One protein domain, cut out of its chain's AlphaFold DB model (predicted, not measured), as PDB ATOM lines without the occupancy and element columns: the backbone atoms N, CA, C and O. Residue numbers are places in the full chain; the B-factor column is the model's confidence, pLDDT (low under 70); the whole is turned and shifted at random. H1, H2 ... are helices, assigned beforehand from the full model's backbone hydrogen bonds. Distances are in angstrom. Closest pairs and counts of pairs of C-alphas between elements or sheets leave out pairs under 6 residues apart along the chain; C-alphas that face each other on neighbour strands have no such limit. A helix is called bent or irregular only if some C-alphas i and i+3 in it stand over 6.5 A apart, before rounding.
ATOM      1  N   VAL A   2     225.187 290.180 242.863       80.81
ATOM      2  CA  VAL A   2     224.912 289.509 244.140       80.81
ATOM      3  C   VAL A   2     225.982 289.964 245.130       80.81
ATOM      4  O   VAL A   2     227.146 290.064 244.756       80.81
ATOM      5  N   THR A   3     225.597 290.280 246.363       85.44
ATOM      6  CA  THR A   3     226.526 290.672 247.433       85.44
ATOM      7  C   THR A   3     226.737 289.506 248.390       85.44
ATOM      8  O   THR A   3     225.762 288.920 248.859       85.44
ATOM      9  N   VAL A   4     227.996 289.190 248.693       86.31
ATOM     10  CA  VAL A   4     228.380 288.175 249.683       86.31
ATOM     11  C   VAL A   4     229.167 288.861 250.790       86.31
ATOM     12  O   VAL A   4     230.139 289.564 250.520       86.31
ATOM     13  N   GLU A   5     228.751 288.653 252.035       92.62
ATOM     14  CA  GLU A   5     229.500 289.116 253.199       92.62
ATOM     15  C   GLU A   5     230.578 288.089 253.559       92.62
ATOM     16  O   GLU A   5     230.300 286.900 253.717       92.62
ATOM     17  N   ILE A   6     231.821 288.551 253.694       91.69
ATOM     18  CA  ILE A   6     232.957 287.736 254.134       91.69
ATOM     19  C   ILE A   6     233.631 288.393 255.334       91.69
ATOM     20  O   ILE A   6     233.570 289.610 255.508       91.69
ATOM     21  N   SER A   7     234.301 287.594 256.165       96.75
ATOM     22  CA  SER A   7     235.048 288.138 257.297       96.75
ATOM     23  C   SER A   7     236.248 288.966 256.828       96.75
ATOM     24  O   SER A   7     236.857 288.681 255.791       96.75
ATOM     25  N   GLU A   8     236.647 289.953 257.633       96.12
ATOM     26  CA  GLU A   8     237.841 290.771 257.367       96.12
ATOM     27  C   GLU A   8     239.101 289.915 257.180       96.12
ATOM     28  O   GLU A   8     239.974 290.227 256.369       96.12
ATOM     29  N   GLU A   9     239.197 288.803 257.911       97.12
ATOM     30  CA  GLU A   9     240.313 287.880 257.775       97.12
ATOM     31  C   GLU A   9     240.360 287.230 256.388       97.12
ATOM     32  O   GLU A   9     241.440 287.167 255.790       97.12
ATOM     33  N   VAL A  10     239.216 286.765 255.877       95.19
ATOM     34  CA  VAL A  10     239.121 286.167 254.538       95.19
ATOM     35  C   VAL A  10     239.435 287.216 253.482       95.19
ATOM     36  O   VAL A  10     240.253 286.949 252.603       95.19
ATOM     37  N   TYR A  11     238.887 288.425 253.612       94.62
ATOM     38  CA  TYR A  11     239.179 289.530 252.699       94.62
ATOM     39  C   TYR A  11     240.678 289.854 252.652       94.62
ATOM     40  O   TYR A  11     241.282 289.914 251.584       94.62
ATOM     41  N   ARG A  12     241.330 289.969 253.814       96.06
ATOM     42  CA  ARG A  12     242.776 290.216 253.892       96.06
ATOM     43  C   ARG A  12     243.589 289.121 253.194       96.06
ATOM     44  O   ARG A  12     244.556 289.434 252.500       96.06
ATOM     45  N   ARG A  13     243.222 287.847 253.375       96.38
ATOM     46  CA  ARG A  13     243.890 286.714 252.705       96.38
ATOM     47  C   ARG A  13     243.651 286.740 251.193       96.38
ATOM     48  O   ARG A  13     244.600 286.545 250.438       96.38
ATOM     49  N   LEU A  14     242.425 287.040 250.765       94.38
ATOM     50  CA  LEU A  14     242.051 287.197 249.361       94.38
ATOM     51  C   LEU A  14     242.892 288.290 248.690       94.38
ATOM     52  O   LEU A  14     243.496 288.044 247.651       94.38
ATOM     53  N   MET A  15     243.027 289.461 249.314       93.75
ATOM     54  CA  MET A  15     243.837 290.555 248.765       93.75
ATOM     55  C   MET A  15     245.338 290.251 248.771       93.75
ATOM     56  O   MET A  15     246.056 290.660 247.861       93.75
ATOM     57  N   ALA A  16     245.836 289.497 249.756       94.88
ATOM     58  CA  ALA A  16     247.228 289.050 249.761       94.88
ATOM     59  C   ALA A  16     247.541 288.098 248.592       94.88
ATOM     60  O   ALA A  16     248.626 288.183 248.012       94.88
ATOM     61  N   LEU A  17     246.588 287.231 248.226       94.19
ATOM     62  CA  LEU A  17     246.706 286.296 247.105       94.19
ATOM     63  C   LEU A  17     246.829 287.009 245.746       94.19
ATOM     64  O   LEU A  17     247.469 286.465 244.846       94.19
ATOM     65  N   LYS A  18     246.315 288.243 245.620       92.81
ATOM     66  CA  LYS A  18     246.296 289.010 244.361       92.81
ATOM     67  C   LYS A  18     247.688 289.118 243.747       92.81
ATOM     68  O   LYS A  18     247.879 288.798 242.584       92.81
ATOM     69  N   LYS A  19     248.698 289.362 244.589       90.81
ATOM     70  CA  LYS A  19     250.115 289.431 244.190       90.81
ATOM     71  C   LYS A  19     250.613 288.177 243.469       90.81
ATOM     72  O   LYS A  19     251.483 288.272 242.613       90.81
ATOM     73  N   ILE A  20     250.121 286.998 243.853       91.88
ATOM     74  CA  ILE A  20     250.507 285.728 243.226       91.88
ATOM     75  C   ILE A  20     249.793 285.590 241.884       91.88
ATOM     76  O   ILE A  20     250.416 285.226 240.890       91.88
ATOM     77  N   VAL A  21     248.496 285.900 241.855       89.81
ATOM     78  CA  VAL A  21     247.677 285.815 240.644       89.81
ATOM     79  C   VAL A  21     248.192 286.773 239.570       89.81
ATOM     80  O   VAL A  21     248.387 286.337 238.439       89.81
ATOM     81  N   ASP A  22     248.521 288.013 239.937       88.06
ATOM     82  CA  ASP A  22     249.069 289.025 239.025       88.06
ATOM     83  C   ASP A  22     250.366 288.533 238.351       88.06
ATOM     84  O   ASP A  22     250.562 288.694 237.147       88.06
ATOM     85  N   VAL A  23     251.245 287.860 239.106       90.00
ATOM     86  CA  VAL A  23     252.497 287.284 238.576       90.00
ATOM     87  C   VAL A  23     252.232 286.137 237.598       90.00
ATOM     88  O   VAL A  23     252.955 285.994 236.609       90.00
ATOM     89  N   VAL A  24     251.232 285.302 237.881       88.62
ATOM     90  CA  VAL A  24     250.928 284.103 237.088       88.62
ATOM     91  C   VAL A  24     250.185 284.454 235.803       88.62
ATOM     92  O   VAL A  24     250.565 283.973 234.736       88.62
ATOM     93  N   LEU A  25     249.137 285.273 235.898       84.75
ATOM     94  CA  LEU A  25     248.266 285.585 234.767       84.75
ATOM     95  C   LEU A  25     248.822 286.705 233.890       84.75
ATOM     96  O   LEU A  25     248.541 286.712 232.697       84.75
ATOM     97  N   LYS A  26     249.634 287.617 234.449       77.81
ATOM     98  CA  LYS A  26     250.131 288.829 233.768       77.81
ATOM     99  C   LYS A  26     249.027 289.714 233.164       77.81
ATOM    100  O   LYS A  26     249.340 290.600 232.373       77.81
ATOM    101  N   ASP A  27     247.777 289.472 233.543       72.06
ATOM    102  CA  ASP A  27     246.594 290.231 233.158       72.06
ATOM    103  C   ASP A  27     246.116 291.043 234.359       72.06
ATOM    104  O   ASP A  27     246.133 290.566 235.497       72.06
ATOM    105  N   GLU A  28     245.676 292.271 234.098       75.38
ATOM    106  CA  GLU A  28     245.088 293.137 235.115       75.38
ATOM    107  C   GLU A  28     243.569 292.938 235.154       75.38
ATOM    108  O   GLU A  28     242.869 293.140 234.160       75.38
ATOM    109  N   PHE A  29     243.046 292.567 236.325       86.69
ATOM    110  CA  PHE A  29     241.612 292.641 236.605       86.69
ATOM    111  C   PHE A  29     241.169 294.107 236.655       86.69
ATOM    112  O   PHE A  29     241.891 294.962 237.171       86.69
ATOM    113  N   LYS A  30     239.957 294.401 236.175       85.75
ATOM    114  CA  LYS A  30     239.382 295.755 236.155       85.75
ATOM    115  C   LYS A  30     239.180 296.311 237.559       85.75
ATOM    116  O   LYS A  30     239.384 297.502 237.783       85.75
ATOM    117  N   ASP A  31     238.761 295.458 238.489       89.94
ATOM    118  CA  ASP A  31     238.513 295.816 239.880       89.94
ATOM    119  C   ASP A  31     238.640 294.603 240.821       89.94
ATOM    120  O   ASP A  31     238.881 293.466 240.406       89.94
ATOM    121  N   ASP A  32     238.508 294.859 242.125       89.56
ATOM    122  CA  ASP A  32     238.596 293.822 243.155       89.56
ATOM    123  C   ASP A  32     237.413 292.840 243.127       89.56
ATOM    124  O   ASP A  32     237.552 291.723 243.627       89.56
ATOM    125  N   SER A  33     236.277 293.208 242.523       89.19
ATOM    126  CA  SER A  33     235.122 292.313 242.384       89.19
ATOM    127  C   SER A  33     235.378 291.261 241.308       89.19
ATOM    128  O   SER A  33     235.143 290.082 241.559       89.19
ATOM    129  N   GLU A  34     235.924 291.653 240.153       90.44
ATOM    130  CA  GLU A  34     236.316 290.721 239.083       90.44
ATOM    131  C   GLU A  34     237.415 289.760 239.568       90.44
ATOM    132  O   GLU A  34     237.349 288.551 239.339       90.44
ATOM    133  N   TYR A  35     238.392 290.277 240.320       92.19
ATOM    134  CA  TYR A  35     239.411 289.453 240.971       92.19
ATOM    135  C   TYR A  35     238.803 288.461 241.979       92.19
ATOM    136  O   TYR A  35     239.149 287.276 241.980       92.19
ATOM    137  N   ALA A  36     237.886 288.919 242.836       92.25
ATOM    138  CA  ALA A  36     237.222 288.061 243.813       92.25
ATOM    139  C   ALA A  36     236.380 286.971 243.136       92.25
ATOM    140  O   ALA A  36     236.435 285.815 243.555       92.25
ATOM    141  N   GLU A  37     235.649 287.312 242.074       92.31
ATOM    142  CA  GLU A  37     234.874 286.363 241.274       92.31
ATOM    143  C   GLU A  37     235.776 285.284 240.667       92.31
ATOM    144  O   GLU A  37     235.492 284.095 240.810       92.31
ATOM    145  N   PHE A  38     236.916 285.673 240.089       93.00
ATOM    146  CA  PHE A  38     237.902 284.724 239.573       93.00
ATOM    147  C   PHE A  38     238.393 283.744 240.651       93.00
ATOM    148  O   PHE A  38     238.403 282.528 240.437       93.00
ATOM    149  N   VAL A  39     238.770 284.248 241.831       93.62
ATOM    150  CA  VAL A  39     239.244 283.393 242.932       93.62
ATOM    151  C   VAL A  39     238.139 282.465 243.437       93.62
ATOM    152  O   VAL A  39     238.403 281.288 243.694       93.62
ATOM    153  N   LEU A  40     236.903 282.960 243.554       93.38
ATOM    154  CA  LEU A  40     235.753 282.152 243.961       93.38
ATOM    155  C   LEU A  40     235.467 281.035 242.954       93.38
ATOM    156  O   LEU A  40     235.281 279.894 243.370       93.38
ATOM    157  N   LEU A  41     235.507 281.325 241.652       93.31
ATOM    158  CA  LEU A  41     235.336 280.320 240.601       93.31
ATOM    159  C   LEU A  41     236.405 279.226 240.689       93.31
ATOM    160  O   LEU A  41     236.070 278.043 240.677       93.31
ATOM    161  N   MET A  42     237.676 279.599 240.869       92.69
ATOM    162  CA  MET A  42     238.742 278.611 241.076       92.69
ATOM    163  C   MET A  42     238.513 277.764 242.333       92.69
ATOM    164  O   MET A  42     238.737 276.553 242.314       92.69
ATOM    165  N   GLY A  43     238.065 278.386 243.426       94.00
ATOM    166  CA  GLY A  43     237.730 277.693 244.668       94.00
ATOM    167  C   GLY A  43     236.599 276.680 244.480       94.00
ATOM    168  O   GLY A  43     236.740 275.532 244.896       94.00
ATOM    169  N   ILE A  44     235.522 277.075 243.798       94.69
ATOM    170  CA  ILE A  44     234.376 276.208 243.488       94.69
ATOM    171  C   ILE A  44     234.821 275.012 242.642       94.69
ATOM    172  O   ILE A  44     234.553 273.868 243.008       94.69
ATOM    173  N   GLU A  45     235.557 275.246 241.553       93.81
ATOM    174  CA  GLU A  45     236.060 274.164 240.696       93.81
ATOM    175  C   GLU A  45     236.959 273.204 241.469       93.81
ATOM    176  O   GLU A  45     236.838 271.985 241.325       93.81
ATOM    177  N   LYS A  46     237.816 273.740 242.345       92.12
ATOM    178  CA  LYS A  46     238.674 272.933 243.208       92.12
ATOM    179  C   LYS A  46     237.857 272.078 244.180       92.12
ATOM    180  O   LYS A  46     238.171 270.899 244.317       92.12
ATOM    181  N   MET A  47     236.811 272.628 244.803       92.88
ATOM    182  CA  MET A  47     235.929 271.891 245.719       92.88
ATOM    183  C   MET A  47     235.181 270.746 245.029       92.88
ATOM    184  O   MET A  47     235.010 269.686 245.623       92.88
ATOM    185  N   ILE A  48     234.766 270.928 243.774       92.50
ATOM    186  CA  ILE A  48     234.050 269.900 243.003       92.50
ATOM    187  C   ILE A  48     234.946 268.704 242.683       92.50
ATOM    188  O   ILE A  48     234.485 267.561 242.695       92.50
ATOM    189  N   VAL A  49     236.221 268.951 242.372       91.06
ATOM    190  CA  VAL A  49     237.150 267.884 241.967       91.06
ATOM    191  C   VAL A  49     237.871 267.216 243.133       91.06
ATOM    192  O   VAL A  49     238.389 266.116 242.951       91.06
ATOM    193  N   ASP A  50     237.919 267.858 244.301       90.50
ATOM    194  CA  ASP A  50     238.563 267.330 245.508       90.50
ATOM    195  C   ASP A  50     238.063 265.931 245.926       90.50
ATOM    196  O   ASP A  50     238.901 265.058 246.155       90.50
ATOM    197  N   PRO A  51     236.745 265.635 245.931       88.19
ATOM    198  CA  PRO A  51     236.250 264.301 246.275       88.19
ATOM    199  C   PRO A  51     236.419 263.260 245.153       88.19
ATOM    200  O   PRO A  51     236.057 262.096 245.330       88.19
TER     201      PRO A  51
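AT A GLANCE: This is residues 2 to 51 of the 99 residues of an uncharacterized protein of Candidatus Bathyarchaeota archaeon (UniProt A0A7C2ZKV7). Two helices of 18 residues each, H1 and H2, are set at nearly a right angle, with an early part of H2 crossing the middle of H1 and the far half of H2, residues 41 to 49, sticking out. The contact is slight, and residues 2 to 7 make a free tail before H1. The printed part has 50 residues, with H1 and then H2 along the chain and no named strand; the class is all helix. It is only just compact, close to loose, with a radius of gyration of the C-alphas of 11.7 A and spans of 31 by 24 by 20 A.

HOW THE PARTS SIT: Start with H1, residues 8 to 25, and look at its residues 14 to 18, which alone touch H2, residues 32 to 49. H2 touches H1 with its residues 35 to 39 alone. The two only just touch, with 3 pairs of C-alphas within 8 A. Their closest C-alphas, those of Leu 14 and Ala 36, are 7.4 A apart. Their lines are about perpendicular, at 88 degrees. In H2 every O i to N i+4 pair is within hydrogen-bond range; in H1 11 of 14 are.

IN THESE COORDINATES: Find C-alpha 8 at (237.841, 290.771, 257.367); from there H1 runs 25.4 A to C-alpha 25. It has a kink of 32 degrees near residue 19, and is neither bent nor irregular, but only just: C-alphas 16 and 19 are 6.3 A apart. H2 begins at C-alpha 32, at (238.596, 293.822, 243.155), and runs 26.0 A to C-alpha 49, at (237.150, 267.884, 241.967).

THE WHOLE: Look to Lys 30 and Pro 51 for the two C-alphas farthest apart, 33.2 A. Residues 2 to 10, 23 to 28 and 41 to 51 stand free. The link from H1 to H2 is short, with 6 residues. The printed part has no cut, and no printed residue is under 70 in pLDDT.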